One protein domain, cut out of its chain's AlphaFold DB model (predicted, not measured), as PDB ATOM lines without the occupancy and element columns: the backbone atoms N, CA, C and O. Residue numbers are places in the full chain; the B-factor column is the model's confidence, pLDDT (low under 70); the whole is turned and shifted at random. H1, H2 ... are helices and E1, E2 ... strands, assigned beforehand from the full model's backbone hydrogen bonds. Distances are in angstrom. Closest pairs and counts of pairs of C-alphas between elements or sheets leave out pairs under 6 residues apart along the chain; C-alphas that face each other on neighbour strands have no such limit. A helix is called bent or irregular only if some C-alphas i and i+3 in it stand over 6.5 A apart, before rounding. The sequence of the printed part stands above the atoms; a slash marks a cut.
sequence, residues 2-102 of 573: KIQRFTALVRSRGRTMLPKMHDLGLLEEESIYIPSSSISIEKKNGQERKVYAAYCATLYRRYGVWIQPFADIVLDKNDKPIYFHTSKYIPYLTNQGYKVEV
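What this domain is: This is residues 2 to 102 of the 573 residues of the protein "ILEI domain-containing protein" of Cohnella sp. KS 22 (UniProt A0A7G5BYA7). A small core of two parallel strands, E1 and E2, is widened on the E1 side by the short stretch 66 to 67 and has E3 near E2 on its other side, with H4 packing on E3. The long helix H3 runs in from a far point of the model to end close to H2, while residues 2 to 8 of H1 stick out as a free tail. The printed part has 101 residues, with four named helices and three named strands in the order H1 H2 E1 H3 E2 H4 E3; the sheet's order is E1, E2, all parallel. The class is mixed, helices and strands, with under half of the residues in named elements. The whole is compact, with a radius of gyration of the C-alphas of 14.4 A and spans of 39 by 37 by 26 A.

Where its parts are: Find C-alpha 2 at (83.382, 0.522, 201.448); from there H1, residues 2 to 9, runs 11.3 A. Next come H2, residues 21 to 24, and the strand E1, residues 32 to 34. Look then at C-alpha 46 at (107.757, 16.960, 230.909), where H3 begins; it runs 25.9 A to residue 63. The strand E2 is residues 82 to 84. H4, residues 87 to 95, runs 13.7 A and is only just irregular, with C-alphas 88 and 91 6.7 A apart. E3, residues 99 to 102, runs 10.4 A and ends at C-alpha 102, (77.880, 3.166, 215.430).

How they stand to each other: Begin at E1 and E2, parallel neighbours at 24 degrees. C-alphas 33 and 83 face each other at 4.7 A, and N 83 is within hydrogen-bond range of O 32, at 2.7 A, as N 34 is of O 83, at 2.8 A. Residues 32 to 33 of E1 also pair, parallel, with residues 66 to 67. E1, H3 and E2 make a strand-helix-strand unit, two parallel neighbour strands with a helix between them along the chain. E2 and E3 are near each other, and E3 pairs with no named strand. The closest C-alphas of H4 and E3 are those of Ile 90 and Val 100, 6.9 A apart. H2 and H3 are close but not clearly touching; their closest C-alphas, those of Leu 24 and Tyr 63, are 6.3 A apart. H1 is apart from H2 and from H3, for instance. In H3 every O i to N i+4 pair is within hydrogen-bond range, against 2 of 4 in H1 and 3 of 5 in H4; H2 is too short for such a pair.

The domain as a whole: The C-alphas farthest apart are those of Lys 2 and Gly 46, 41.6 A. The printed part has no cut. The links H1 to H2, E1 to H3 and H3 to E2 are long. The mean pLDDT of the printed part is 75.5; look for values under 70 at residues 2 to 21 and 37 to 44.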
ATOM      1  N   LYS A   2      83.211   0.291 199.990       31.72
ATOM      2  CA  LYS A   2      83.382   0.522 201.448       31.72
ATOM      3  C   LYS A   2      84.308  -0.492 202.153       31.72
ATOM      4  O   LYS A   2      85.154  -0.093 202.942       31.72
ATOM      5  N   ILE A   3      84.228  -1.778 201.802       36.91
ATOM      6  CA  ILE A   3      84.988  -2.856 202.471       36.91
ATOM      7  C   ILE A   3      86.492  -2.792 202.176       36.91
ATOM      8  O   ILE A   3      87.289  -2.850 203.102       36.91
ATOM      9  N   GLN A   4      86.894  -2.565 200.916       34.38
ATOM     10  CA  GLN A   4      88.315  -2.442 200.539       34.38
ATOM     11  C   GLN A   4      89.031  -1.264 201.229       34.38
ATOM     12  O   GLN A   4      90.239  -1.336 201.453       34.38
ATOM     13  N   ARG A   5      88.304  -0.193 201.593       38.38
ATOM     14  CA  ARG A   5      88.843   0.909 202.412       38.38
ATOM     15  C   ARG A   5      89.036   0.498 203.876       38.38
ATOM     16  O   ARG A   5      90.030   0.891 204.476       38.38
ATOM     17  N   PHE A   6      88.141  -0.325 204.426       38.09
ATOM     18  CA  PHE A   6      88.211  -0.802 205.810       38.09
ATOM     19  C   PHE A   6      89.379  -1.779 206.026       38.09
ATOM     20  O   PHE A   6      90.117  -1.662 207.000       38.09
ATOM     21  N   THR A   7      89.649  -2.665 205.060       36.31
ATOM     22  CA  THR A   7      90.778  -3.614 205.116       36.31
ATOM     23  C   THR A   7      92.151  -2.935 205.077       36.31
ATOM     24  O   THR A   7      93.117  -3.422 205.666       36.31
ATOM     25  N   ALA A   8      92.263  -1.784 204.405       35.28
ATOM     26  CA  ALA A   8      93.484  -0.977 204.420       35.28
ATOM     27  C   ALA A   8      93.740  -0.327 205.797       35.28
ATOM     28  O   ALA A   8      94.890  -0.058 206.146       35.28
ATOM     29  N   LEU A   9      92.684  -0.123 206.592       37.31
ATOM     30  CA  LEU A   9      92.696   0.567 207.884       37.31
ATOM     31  C   LEU A   9      93.244  -0.295 209.041       37.31
ATOM     32  O   LEU A   9      93.716   0.253 210.035       37.31
ATOM     33  N   VAL A  10      93.200  -1.627 208.910       38.22
ATOM     34  CA  VAL A  10      93.600  -2.613 209.943       38.22
ATOM     35  C   VAL A  10      95.114  -2.919 209.915       38.22
ATOM     36  O   VAL A  10      95.667  -3.502 210.843       38.22
ATOM     37  N   ARG A  11      95.841  -2.480 208.875       35.75
ATOM     38  CA  ARG A  11      97.234  -2.899 208.604       35.75
ATOM     39  C   ARG A  11      98.345  -2.210 209.415       35.75
ATOM     40  O   ARG A  11      99.511  -2.564 209.233       35.75
ATOM     41  N   SER A  12      98.071  -1.262 210.311       32.22
ATOM     42  CA  SER A  12      99.142  -0.574 211.056       32.22
ATOM     43  C   SER A  12      99.540  -1.308 212.344       32.22
ATOM     44  O   SER A  12      99.111  -0.982 213.450       32.22
ATOM     45  N   ARG A  13     100.459  -2.273 212.215       33.28
ATOM     46  CA  ARG A  13     101.252  -2.771 213.351       33.28
ATOM     47  C   ARG A  13     102.136  -1.644 213.911       33.28
ATOM     48  O   ARG A  13     102.922  -1.047 213.181       33.28
ATOM     49  N   GLY A  14     102.043  -1.399 215.219       32.12
ATOM     50  CA  GLY A  14     103.159  -0.910 216.040       32.12
ATOM     51  C   GLY A  14     103.697   0.504 215.790       32.12
ATOM     52  O   GLY A  14     104.882   0.730 216.012       32.12
ATOM     53  N   ARG A  15     102.875   1.470 215.369       33.59
ATOM     54  CA  ARG A  15     103.248   2.897 215.406       33.59
ATOM     55  C   ARG A  15     102.241   3.662 216.252       33.59
ATOM     56  O   ARG A  15     101.046   3.432 216.111       33.59
ATOM     57  N   THR A  16     102.738   4.541 217.125       37.31
ATOM     58  CA  THR A  16     101.968   5.547 217.879       37.31
ATOM     59  C   THR A  16     100.870   6.122 216.991       37.31
ATOM     60  O   THR A  16     101.159   6.892 216.075       37.31
ATOM     61  N   MET A  17      99.624   5.685 217.197       46.50
ATOM     62  CA  MET A  17      98.520   6.092 216.337       46.50
ATOM     63  C   MET A  17      98.006   7.435 216.832       46.50
ATOM     64  O   MET A  17      97.275   7.521 217.818       46.50
ATOM     65  N   LEU A  18      98.439   8.478 216.128       56.91
ATOM     66  CA  LEU A  18      97.772   9.772 216.098       56.91
ATOM     67  C   LEU A  18      96.290   9.574 215.708       56.91
ATOM     68  O   LEU A  18      95.974   8.587 215.034       56.91
ATOM     69  N   PRO A  19      95.384  10.490 216.097       59.22
ATOM     70  CA  PRO A  19      94.004  10.479 215.625       59.22
ATOM     71  C   PRO A  19      93.957  10.300 214.107       59.22
ATOM     72  O   PRO A  19      94.709  10.951 213.373       59.22
ATOM     73  N   LYS A  20      93.074   9.426 213.622       68.75
ATOM     74  CA  LYS A  20      92.815   9.318 212.185       68.75
ATOM     75  C   LYS A  20      92.199  10.645 211.747       68.75
ATOM     76  O   LYS A  20      91.048  10.921 212.052       68.75
ATOM     77  N   MET A  21      92.976  11.496 211.073       67.12
ATOM     78  CA  MET A  21      92.552  12.874 210.763       67.12
ATOM     79  C   MET A  21      91.254  12.958 209.948       67.12
ATOM     80  O   MET A  21      90.564  13.968 210.023       67.12
ATOM     81  N   HIS A  22      90.934  11.913 209.181       71.75
ATOM     82  CA  HIS A  22      89.654  11.785 208.487       71.75
ATOM     83  C   HIS A  22      88.472  11.748 209.470       71.75
ATOM     84  O   HIS A  22      87.488  12.452 209.269       71.75
ATOM     85  N   ASP A  23      88.604  10.995 210.562       76.75
ATOM     86  CA  ASP A  23      87.519  10.740 211.509       76.75
ATOM     87  C   ASP A  23      87.161  12.007 212.286       76.75
ATOM     88  O   ASP A  23      85.989  12.258 212.524       76.75
ATOM     89  N   LEU A  24      88.149  12.856 212.602       82.38
ATOM     90  CA  LEU A  24      87.930  14.121 213.318       82.38
ATOM     91  C   LEU A  24      87.000  15.090 212.573       82.38
ATOM     92  O   LEU A  24      86.338  15.897 213.214       82.38
ATOM     93  N   GLY A  25      86.936  15.016 211.240       82.75
ATOM     94  CA  GLY A  25      86.013  15.827 210.442       82.75
ATOM     95  C   GLY A  25      84.557  15.351 210.487       82.75
ATOM     96  O   GLY A  25      83.682  16.071 210.019       82.75
ATOM     97  N   LEU A  26      84.298  14.153 211.021       83.81
ATOM     98  CA  LEU A  26      82.960  13.567 211.150       83.81
ATOM     99  C   LEU A  26      82.329  13.826 212.524       83.81
ATOM    100  O   LEU A  26      81.168  13.482 212.736       83.81
ATOM    101  N   LEU A  27      83.101  14.350 213.478       91.81
ATOM    102  CA  LEU A  27      82.689  14.435 214.875       91.81
ATOM    103  C   LEU A  27      81.981  15.756 215.153       91.81
ATOM    104  O   LEU A  27      82.283  16.788 214.557       91.81
ATOM    105  N   GLU A  28      81.061  15.718 216.111       91.12
ATOM    106  CA  GLU A  28      80.403  16.918 216.615       91.12
ATOM    107  C   GLU A  28      81.402  17.851 217.306       91.12
ATOM    108  O   GLU A  28      82.322  17.420 218.009       91.12
ATOM    109  N   GLU A  29      81.184  19.150 217.149       87.31
ATOM    110  CA  GLU A  29      81.931  20.171 217.868       87.31
ATOM    111  C   GLU A  29      81.691  20.076 219.387       87.31
ATOM    112  O   GLU A  29      80.608  19.713 219.850       87.31
ATOM    113  N   GLU A  30      82.720  20.389 220.173       87.06
ATOM    114  CA  GLU A  30      82.796  20.205 221.629       87.06
ATOM    115  C   GLU A  30      82.699  18.749 222.113       87.06
ATOM    116  O   GLU A  30      82.631  18.516 223.322       87.06
ATOM    117  N   SER A  31      82.753  17.758 221.219       92.06
ATOM    118  CA  SER A  31      82.823  16.345 221.604       92.06
ATOM    119  C   SER A  31      84.214  15.930 222.092       92.06
ATOM    120  O   SER A  31      85.205  16.643 221.913       92.06
ATOM    121  N   ILE A  32      84.287  14.757 222.725       92.31
ATOM    122  CA  ILE A  32      85.538  14.120 223.145       92.31
ATOM    123  C   ILE A  32      85.857  12.972 222.187       92.31
ATOM    124  O   ILE A  32      85.009  12.123 221.943       92.31
ATOM    125  N   TYR A  33      87.088  12.892 221.693       92.25
ATOM    126  CA  TYR A  33      87.620  11.757 220.947       92.25
ATOM    127  C   TYR A  33      88.672  11.018 221.772       92.25
ATOM    128  O   TYR A  33      89.680  11.596 222.191       92.25
ATOM    129  N   ILE A  34      88.453   9.717 221.959       89.50
ATOM    130  CA  ILE A  34      89.404   8.824 222.610       89.50
ATOM    131  C   ILE A  34      90.325   8.236 221.538       89.50
ATOM    132  O   ILE A  34      89.866   7.448 220.700       89.50
ATOM    133  N   PRO A  35      91.630   8.565 221.556       80.88
ATOM    134  CA  PRO A  35      92.565   8.034 220.579       80.88
ATOM    135  C   PRO A  35      92.691   6.510 220.710       80.88
ATOM    136  O   PRO A  35      92.719   5.953 221.808       80.88
ATOM    137  N   SER A  36      92.802   5.827 219.569       70.81
ATOM    138  CA  SER A  36      92.894   4.361 219.474       70.81
ATOM    139  C   SER A  36      94.155   3.772 220.112       70.81
ATOM    140  O   SER A  36      94.172   2.594 220.466       70.81
ATOM    141  N   SER A  37      95.206   4.578 220.285       63.94
ATOM    142  CA  SER A  37      96.353   4.229 221.114       63.94
ATOM    143  C   SER A  37      96.295   5.014 222.418       63.94
ATOM    144  O   SER A  37      96.239   6.245 222.412       63.94
ATOM    145  N   SER A  38      96.339   4.302 223.547       52.03
ATOM    146  CA  SER A  38      96.708   4.903 224.822       52.03
ATOM    147  C   SER A  38      98.173   5.309 224.710       52.03
ATOM    148  O   SER A  38      99.095   4.561 225.033       52.03
ATOM    149  N   ILE A  39      98.419   6.507 224.185       51.94
ATOM    150  CA  ILE A  39      99.685   7.180 224.428       51.94
ATOM    151  C   ILE A  39      99.780   7.235 225.949       51.94
ATOM    152  O   ILE A  39      99.006   7.937 226.588       51.94
ATOM    153  N   SER A  40     100.658   6.424 226.538       50.88
ATOM    154  CA  SER A  40     100.895   6.459 227.976       50.88
ATOM    155  C   SER A  40     101.586   7.786 228.270       50.88
ATOM    156  O   SER A  40     102.808   7.896 228.206       50.88
ATOM    157  N   ILE A  41     100.782   8.827 228.502       54.56
ATOM    158  CA  ILE A  41     101.236  10.169 228.891       54.56
ATOM    159  C   ILE A  41     102.074  10.062 230.171       54.56
ATOM    160  O   ILE A  41     103.064  10.772 230.335       54.56
ATOM    161  N   GLU A  42     101.745   9.097 231.029       52.09
ATOM    162  CA  GLU A  42     102.470   8.780 232.257       52.09
ATOM    163  C   GLU A  42     103.944   8.424 232.017       52.09
ATOM    164  O   GLU A  42     104.793   8.860 232.789       52.09
ATOM    165  N   LYS A  43     104.275   7.728 230.917       54.06
ATOM    166  CA  LYS A  43     105.658   7.346 230.569       54.06
ATOM    167  C   LYS A  43     106.473   8.454 229.896       54.06
ATOM    168  O   LYS A  43     107.660   8.258 229.654       54.06
ATOM    169  N   LYS A  44     105.848   9.586 229.568       63.78
ATOM    170  CA  LYS A  44     106.498  10.718 228.898       63.78
ATOM    171  C   LYS A  44     107.140  11.672 229.897       63.78
ATOM    172  O   LYS A  44     106.552  11.948 230.945       63.78
ATOM    173  N   ASN A  45     108.296  12.230 229.542       72.75
ATOM    174  CA  ASN A  45     108.913  13.317 230.310       72.75
ATOM    175  C   ASN A  45     108.140  14.646 230.133       72.75
ATOM    176  O   ASN A  45     107.246  14.756 229.289       72.75
ATOM    177  N   GLY A  46     108.474  15.675 230.922       72.44
ATOM    178  CA  GLY A  46     107.757  16.960 230.909       72.44
ATOM    179  C   GLY A  46     107.672  17.625 229.526       72.44
ATOM    180  O   GLY A  46     106.618  18.143 229.160       72.44
ATOM    181  N   GLN A  47     108.733  17.545 228.716       75.75
ATOM    182  CA  GLN A  47     108.765  18.148 227.379       75.75
ATOM    183  C   GLN A  47     107.864  17.400 226.387       75.75
ATOM    184  O   GLN A  47     107.108  18.011 225.633       75.75
ATOM    185  N   GLU A  48     107.890  16.070 226.408       76.19
ATOM    186  CA  GLU A  48     107.037  15.236 225.556       76.19
ATOM    187  C   GLU A  48     105.546  15.396 225.884       76.19
ATOM    188  O   GLU A  48     104.697  15.301 224.988       76.19
ATOM    189  N   ARG A  49     105.214  15.652 227.159       74.81
ATOM    190  CA  ARG A  49     103.846  15.985 227.588       74.81
ATOM    191  C   ARG A  49     103.407  17.344 227.041       74.81
ATOM    192  O   ARG A  49     102.328  17.416 226.457       74.81
ATOM    193  N   LYS A  50     104.261  18.376 227.126       77.88
ATOM    194  CA  LYS A  50     103.991  19.708 226.542       77.88
ATOM    195  C   LYS A  50     103.731  19.631 225.034       77.88
ATOM    196  O   LYS A  50     102.718  20.142 224.565       77.88
ATOM    197  N   VAL A  51     104.592  18.941 224.281       81.81
ATOM    198  CA  VAL A  51     104.432  18.780 222.820       81.81
ATOM    199  C   VAL A  51     103.124  18.062 222.479       81.81
ATOM    200  O   VAL A  51     102.411  18.462 221.559       81.81
ATOM    201  N   TYR A  52     102.773  17.017 223.232       79.75
ATOM    202  CA  TYR A  52     101.515  16.303 223.021       79.75
ATOM    203  C   TYR A  52     100.283  17.165 223.335       79.75
ATOM    204  O   TYR A  52      99.314  17.135 222.579       79.75
ATOM    205  N   ALA A  53     100.329  17.963 224.402       82.25
ATOM    206  CA  ALA A  53      99.255  18.892 224.738       82.25
ATOM    207  C   ALA A  53      99.078  19.969 223.654       82.25
ATOM    208  O   ALA A  53      97.956  20.211 223.215       82.25
ATOM    209  N   ALA A  54     100.173  20.541 223.144       84.88
ATOM    210  CA  ALA A  54     100.140  21.507 222.043       84.88
ATOM    211  C   ALA A  54      99.551  20.903 220.754       84.88
ATOM    212  O   ALA A  54      98.770  21.543 220.042       84.88
ATOM    213  N   TYR A  55      99.877  19.638 220.471       84.81
ATOM    214  CA  TYR A  55      99.274  18.888 219.371       84.81
ATOM    215  C   TYR A  55      97.757  18.723 219.553       84.81
ATOM    216  O   TYR A  55      96.996  19.015 218.628       84.81
ATOM    217  N   CYS A  56      97.302  18.320 220.744       84.88
ATOM    218  CA  CYS A  56      95.874  18.168 221.040       84.88
ATOM    219  C   CYS A  56      95.123  19.503 220.944       84.88
ATOM    220  O   CYS A  56      94.060  19.562 220.327       84.88
ATOM    221  N   ALA A  57      95.704  20.584 221.467       87.00
ATOM    222  CA  ALA A  57      95.137  21.924 221.375       87.00
ATOM    223  C   ALA A  57      95.004  22.397 219.918       87.00
ATOM    224  O   ALA A  57      93.969  22.930 219.519       87.00
ATOM    225  N   THR A  58      96.010  22.124 219.082       85.81
ATOM    226  CA  THR A  58      95.963  22.433 217.645       85.81
ATOM    227  C   THR A  58      94.839  21.677 216.935       85.81
ATOM    228  O   THR A  58      94.143  22.249 216.092       85.81
ATOM    229  N   LEU A  59      94.622  20.405 217.280       85.38
ATOM    230  CA  LEU A  59      93.520  19.622 216.724       85.38
ATOM    231  C   LEU A  59      92.155  20.126 217.198       85.38
ATOM    232  O   LEU A  59      91.257  20.247 216.367       85.38
ATOM    233  N   TYR A  60      92.017  20.515 218.467       88.75
ATOM    234  CA  TYR A  60      90.798  21.163 218.951       88.75
ATOM    235  C   TYR A  60      90.499  22.447 218.168       88.75
ATOM    236  O   TYR A  60      89.395  22.614 217.670       88.75
ATOM    237  N   ARG A  61      91.482  23.325 217.934       86.44
ATOM    238  CA  ARG A  61      91.254  24.556 217.149       86.44
ATOM    239  C   ARG A  61      90.838  24.297 215.702       86.44
ATOM    240  O   ARG A  61      90.145  25.111 215.089       86.44
ATOM    241  N   ARG A  62      91.287  23.177 215.132       86.12
ATOM    242  CA  ARG A  62      90.978  22.800 213.751       86.12
ATOM    243  C   ARG A  62      89.612  22.135 213.610       86.12
ATOM    244  O   ARG A  62      88.920  22.441 212.643       86.12
ATOM    245  N   TYR A  63      89.266  21.236 214.526       87.38
ATOM    246  CA  TYR A  63      88.104  20.348 214.404       87.38
ATOM    247  C   TYR A  63      87.012  20.605 215.447       87.38
ATOM    248  O   TYR A  63      85.922  20.069 215.324       87.38
ATOM    249  N   GLY A  64      87.288  21.397 216.483       88.19
ATOM    250  CA  GLY A  64      86.386  21.601 217.616       88.19
ATOM    251  C   GLY A  64      86.280  20.389 218.546       88.19
ATOM    252  O   GLY A  64      85.351  20.323 219.341       88.19
ATOM    253  N   VAL A  65      87.197  19.420 218.449       89.69
ATOM    254  CA  VAL A  65      87.127  18.134 219.162       89.69
ATOM    255  C   VAL A  65      88.210  18.043 220.228       89.69
ATOM    256  O   VAL A  65      89.394  18.249 219.953       89.69
ATOM    257  N   TRP A  66      87.812  17.682 221.445       88.25
ATOM    258  CA  TRP A  66      88.715  17.429 222.561       88.25
ATOM    259  C   TRP A  66      89.358  16.053 222.431       88.25
ATOM    260  O   TRP A  66      88.662  15.050 222.337       88.25
ATOM    261  N   ILE A  67      90.687  15.975 222.466       86.81
ATOM    262  CA  ILE A  67      91.396  14.689 222.457       86.81
ATOM    263  C   ILE A  67      91.776  14.349 223.882       86.81
ATOM    264  O   ILE A  67      92.526  15.093 224.515       86.81
ATOM    265  N   GLN A  68      91.256  13.230 224.375       83.62
ATOM    266  CA  GLN A  68      91.418  12.853 225.770       83.62
ATOM    267  C   GLN A  68      91.512  11.330 225.921       83.62
ATOM    268  O   GLN A  68      90.701  10.601 225.341       83.62
ATOM    269  N   PRO A  69      92.487  10.809 226.685       82.94
ATOM    270  CA  PRO A  69      92.499   9.408 227.087       82.94
ATOM    271  C   PRO A  69      91.232   9.047 227.867       82.94
ATOM    272  O   PRO A  69      90.745   9.847 228.660       82.94
ATOM    273  N   PHE A  70      90.745   7.811 227.720       85.94
ATOM    274  CA  PHE A  70      89.557   7.346 228.450       85.94
ATOM    275  C   PHE A  70      89.682   7.522 229.974       85.94
ATOM    276  O   PHE A  70      88.714   7.908 230.619       85.94
ATOM    277  N   ALA A  71      90.876   7.294 230.533       82.69
ATOM    278  CA  ALA A  71      91.143   7.403 231.969       82.69
ATOM    279  C   ALA A  71      90.987   8.828 232.531       82.69
ATOM    280  O   ALA A  71      90.707   8.984 233.713       82.69
ATOM    281  N   ASP A  72      91.134   9.852 231.688       79.44
ATOM    282  CA  ASP A  72      91.019  11.246 232.117       79.44
ATOM    283  C   ASP A  72      89.561  11.736 232.092       79.44
ATOM    284  O   ASP A  72      89.276  12.849 232.536       79.44
ATOM    285  N   ILE A  73      88.631  10.954 231.531       84.56
ATOM    286  CA  ILE A  73      87.229  11.349 231.400       84.56
ATOM    287  C   ILE A  73      86.493  11.025 232.701       84.56
ATOM    288  O   ILE A  73      86.269   9.866 233.050       84.56
ATOM    289  N   VAL A  74      86.034  12.073 233.379       85.81
ATOM    290  CA  VAL A  74      85.180  11.982 234.569       85.81
ATOM    291  C   VAL A  74      83.747  11.668 234.119       85.81
ATOM    292  O   VAL A  74      82.919  12.558 233.902       85.81
ATOM    293  N   LEU A  75      83.486  10.379 233.867       87.75
ATOM    294  CA  LEU A  75      82.258   9.889 233.233       87.75
ATOM    295  C   LEU A  75      80.982  10.201 234.004       87.75
ATOM    296  O   LEU A  75      79.937  10.150 233.373       87.75
ATOM    297  N   ASP A  76      81.032  10.487 235.306       84.62
ATOM    298  CA  ASP A  76      79.899  10.859 236.164       84.62
ATOM    299  C   ASP A  76      79.512  12.349 236.048       84.62
ATOM    300  O   ASP A  76      78.389  12.716 236.396       84.62
ATOM    301  N   LYS A  77      80.404  13.187 235.497       81.12
ATOM    302  CA  LYS A  77      80.203  14.636 235.292       81.12
ATOM    303  C   LYS A  77      80.203  15.068 233.823       81.12
ATOM    304  O   LYS A  77      79.826  16.194 233.524       81.12
ATOM    305  N   ASN A  78      80.605  14.198 232.899       86.19
ATOM    306  CA  ASN A  78      80.713  14.544 231.483       86.19
ATOM    307  C   ASN A  78      79.340  14.635 230.783       86.19
ATOM    308  O   ASN A  78      78.583  13.665 230.725       86.19
ATOM    309  N   ASP A  79      79.038  15.772 230.174       87.12
ATOM    310  CA  ASP A  79      77.827  16.032 229.386       87.12
ATOM    311  C   ASP A  79      78.069  15.971 227.864       87.12
ATOM    312  O   ASP A  79      77.129  16.036 227.074       87.12
ATOM    313  N   LYS A  80      79.326  15.797 227.439       90.31
ATOM    314  CA  LYS A  80      79.721  15.781 226.027       90.31
ATOM    315  C   LYS A  80      79.567  14.394 225.393       90.31
ATOM    316  O   LYS A  80      79.814  13.384 226.065       90.31
ATOM    317  N   PRO A  81      79.243  14.319 224.088       94.38
ATOM    318  CA  PRO A  81      79.389  13.095 223.312       94.38
ATOM    319  C   PRO A  81      80.840  12.599 223.324       94.38
ATOM    320  O   PRO A  81      81.776  13.400 223.267       94.38
ATOM    321  N   ILE A  82      81.023  11.277 223.371       95.88
ATOM    322  CA  ILE A  82      82.341  10.633 223.346       95.88
ATOM    323  C   ILE A  82      82.448   9.738 222.111       95.88
ATOM    324  O   ILE A  82      81.639   8.831 221.927       95.88
ATOM    325  N   TYR A  83      83.480   9.942 221.304       95.19
ATOM    326  CA  TYR A  83      83.795   9.153 220.122       95.19
ATOM    327  C   TYR A  83      85.020   8.277 220.358       95.19
ATOM    328  O   TYR A  83      86.014   8.719 220.935       95.19
ATOM    329  N   PHE A  84      84.963   7.021 219.926       93.69
ATOM    330  CA  PHE A  84      86.023   6.047 220.186       93.69
ATOM    331  C   PHE A  84      85.961   4.864 219.222       93.69
ATOM    332  O   PHE A  84      84.906   4.558 218.675       93.69
ATOM    333  N   HIS A  85      87.085   4.160 219.052       91.19
ATOM    334  CA  HIS A  85      87.132   2.928 218.248       91.19
ATOM    335  C   HIS A  85      87.154   1.641 219.076       91.19
ATOM    336  O   HIS A  85      86.790   0.568 218.599       91.19
ATOM    337  N   THR A  86      87.632   1.717 220.318       90.00
ATOM    338  CA  THR A  86      87.852   0.533 221.150       90.00
ATOM    339  C   THR A  86      86.532   0.045 221.746       90.00
ATOM    340  O   THR A  86      86.038   0.601 222.727       90.00
ATOM    341  N   SER A  87      85.988  -1.047 221.205       91.25
ATOM    342  CA  SER A  87      84.733  -1.674 221.664       91.25
ATOM    343  C   SER A  87      84.733  -2.047 223.152       91.25
ATOM    344  O   SER A  87      83.680  -2.081 223.786       91.25
ATOM    345  N   LYS A  88      85.914  -2.257 223.752       89.69
ATOM    346  CA  LYS A  88      86.067  -2.538 225.187       89.69
ATOM    347  C   LYS A  88      85.511  -1.432 226.085       89.69
ATOM    348  O   LYS A  88      85.188  -1.740 227.225       89.69
ATOM    349  N   TYR A  89      85.369  -0.192 225.602       92.94
ATOM    350  CA  TYR A  89      84.754   0.901 226.367       92.94
ATOM    351  C   TYR A  89      83.222   0.844 226.389       92.94
ATOM    352  O   TYR A  89      82.622   1.399 227.306       92.94
ATOM    353  N   ILE A  90      82.581   0.148 225.439       95.44
ATOM    354  CA  ILE A  90      81.113   0.097 225.318       95.44
ATOM    355  C   ILE A  90      80.456  -0.384 226.621       95.44
ATOM    356  O   ILE A  90      79.597   0.337 227.122       95.44
ATOM    357  N   PRO A  91      80.856  -1.521 227.234       93.38
ATOM    358  CA  PRO A  91      80.216  -1.986 228.465       93.38
ATOM    359  C   PRO A  91      80.340  -0.983 229.620       93.38
ATOM    360  O   PRO A  91      79.378  -0.786 230.356       93.38
ATOM    361  N   TYR A  92      81.494  -0.314 229.756       93.19
ATOM    362  CA  TYR A  92      81.714   0.696 230.796       93.19
ATOM    363  C   TYR A  92      80.822   1.920 230.588       93.19
ATOM    364  O   TYR A  92      80.153   2.358 231.520       93.19
ATOM    365  N   LEU A  93      80.774   2.441 229.360       96.12
ATOM    366  CA  LEU A  93      79.953   3.595 228.997       96.12
ATOM    367  C   LEU A  93      78.462   3.293 229.173       96.12
ATOM    368  O   LEU A  93      77.750   4.067 229.810       96.12
ATOM    369  N   THR A  94      77.993   2.140 228.689       95.19
ATOM    370  CA  THR A  94      76.595   1.716 228.853       95.19
ATOM    371  C   THR A  94      76.220   1.530 230.323       95.19
ATOM    372  O   THR A  94      75.136   1.948 230.719       95.19
ATOM    373  N   ASN A  95      77.112   0.984 231.159       94.38
ATOM    374  CA  ASN A  95      76.871   0.867 232.603       94.38
ATOM    375  C   ASN A  95      76.773   2.236 233.307       94.38
ATOM    376  O   ASN A  95      76.120   2.353 234.336       94.38
ATOM    377  N   GLN A  96      77.388   3.278 232.740       94.25
ATOM    378  CA  GLN A  96      77.258   4.672 233.188       94.25
ATOM    379  C   GLN A  96      76.062   5.403 232.545       94.25
ATOM    380  O   GLN A  96      75.939   6.619 232.674       94.25
ATOM    381  N   GLY A  97      75.188   4.685 231.831       94.75
ATOM    382  CA  GLY A  97      73.983   5.226 231.201       94.75
ATOM    383  C   GLY A  97      74.191   5.841 229.814       94.75
ATOM    384  O   GLY A  97      73.225   6.314 229.221       94.75
ATOM    385  N   TYR A  98      75.406   5.831 229.257       96.75
ATOM    386  CA  TYR A  98      75.626   6.345 227.903       96.75
ATOM    387  C   TYR A  98      74.937   5.463 226.858       96.75
ATOM    388  O   TYR A  98      75.079   4.236 226.853       96.75
ATOM    389  N   LYS A  99      74.263   6.108 225.902       96.69
ATOM    390  CA  LYS A  99      73.726   5.434 224.716       96.69
ATOM    391  C   LYS A  99      74.810   5.370 223.645       96.69
ATOM    392  O   LYS A  99      75.240   6.410 223.154       96.69
ATOM    393  N   VAL A 100      75.236   4.161 223.289       97.25
ATOM    394  CA  VAL A 100      76.283   3.934 222.285       97.25
ATOM    395  C   VAL A 100      75.666   3.550 220.946       97.25
ATOM    396  O   VAL A 100      74.854   2.629 220.877       97.25
ATOM    397  N   GLU A 101      76.097   4.221 219.885       95.81
ATOM    398  CA  GLU A 101      75.727   3.948 218.498       95.81
ATOM    399  C   GLU A 101      76.967   3.870 217.602       95.81
ATOM    400  O   GLU A 101      78.044   4.366 217.946       95.81
ATOM    401  N   VAL A 102      76.833   3.204 216.456       94.50
ATOM    402  CA  VAL A 102      77.880   3.166 215.430       94.50
ATOM    403  C   VAL A 102      77.771   4.411 214.551       94.50
ATOM    404  O   VAL A 102      76.679   4.785 214.135       94.50
TER     405      VAL A 102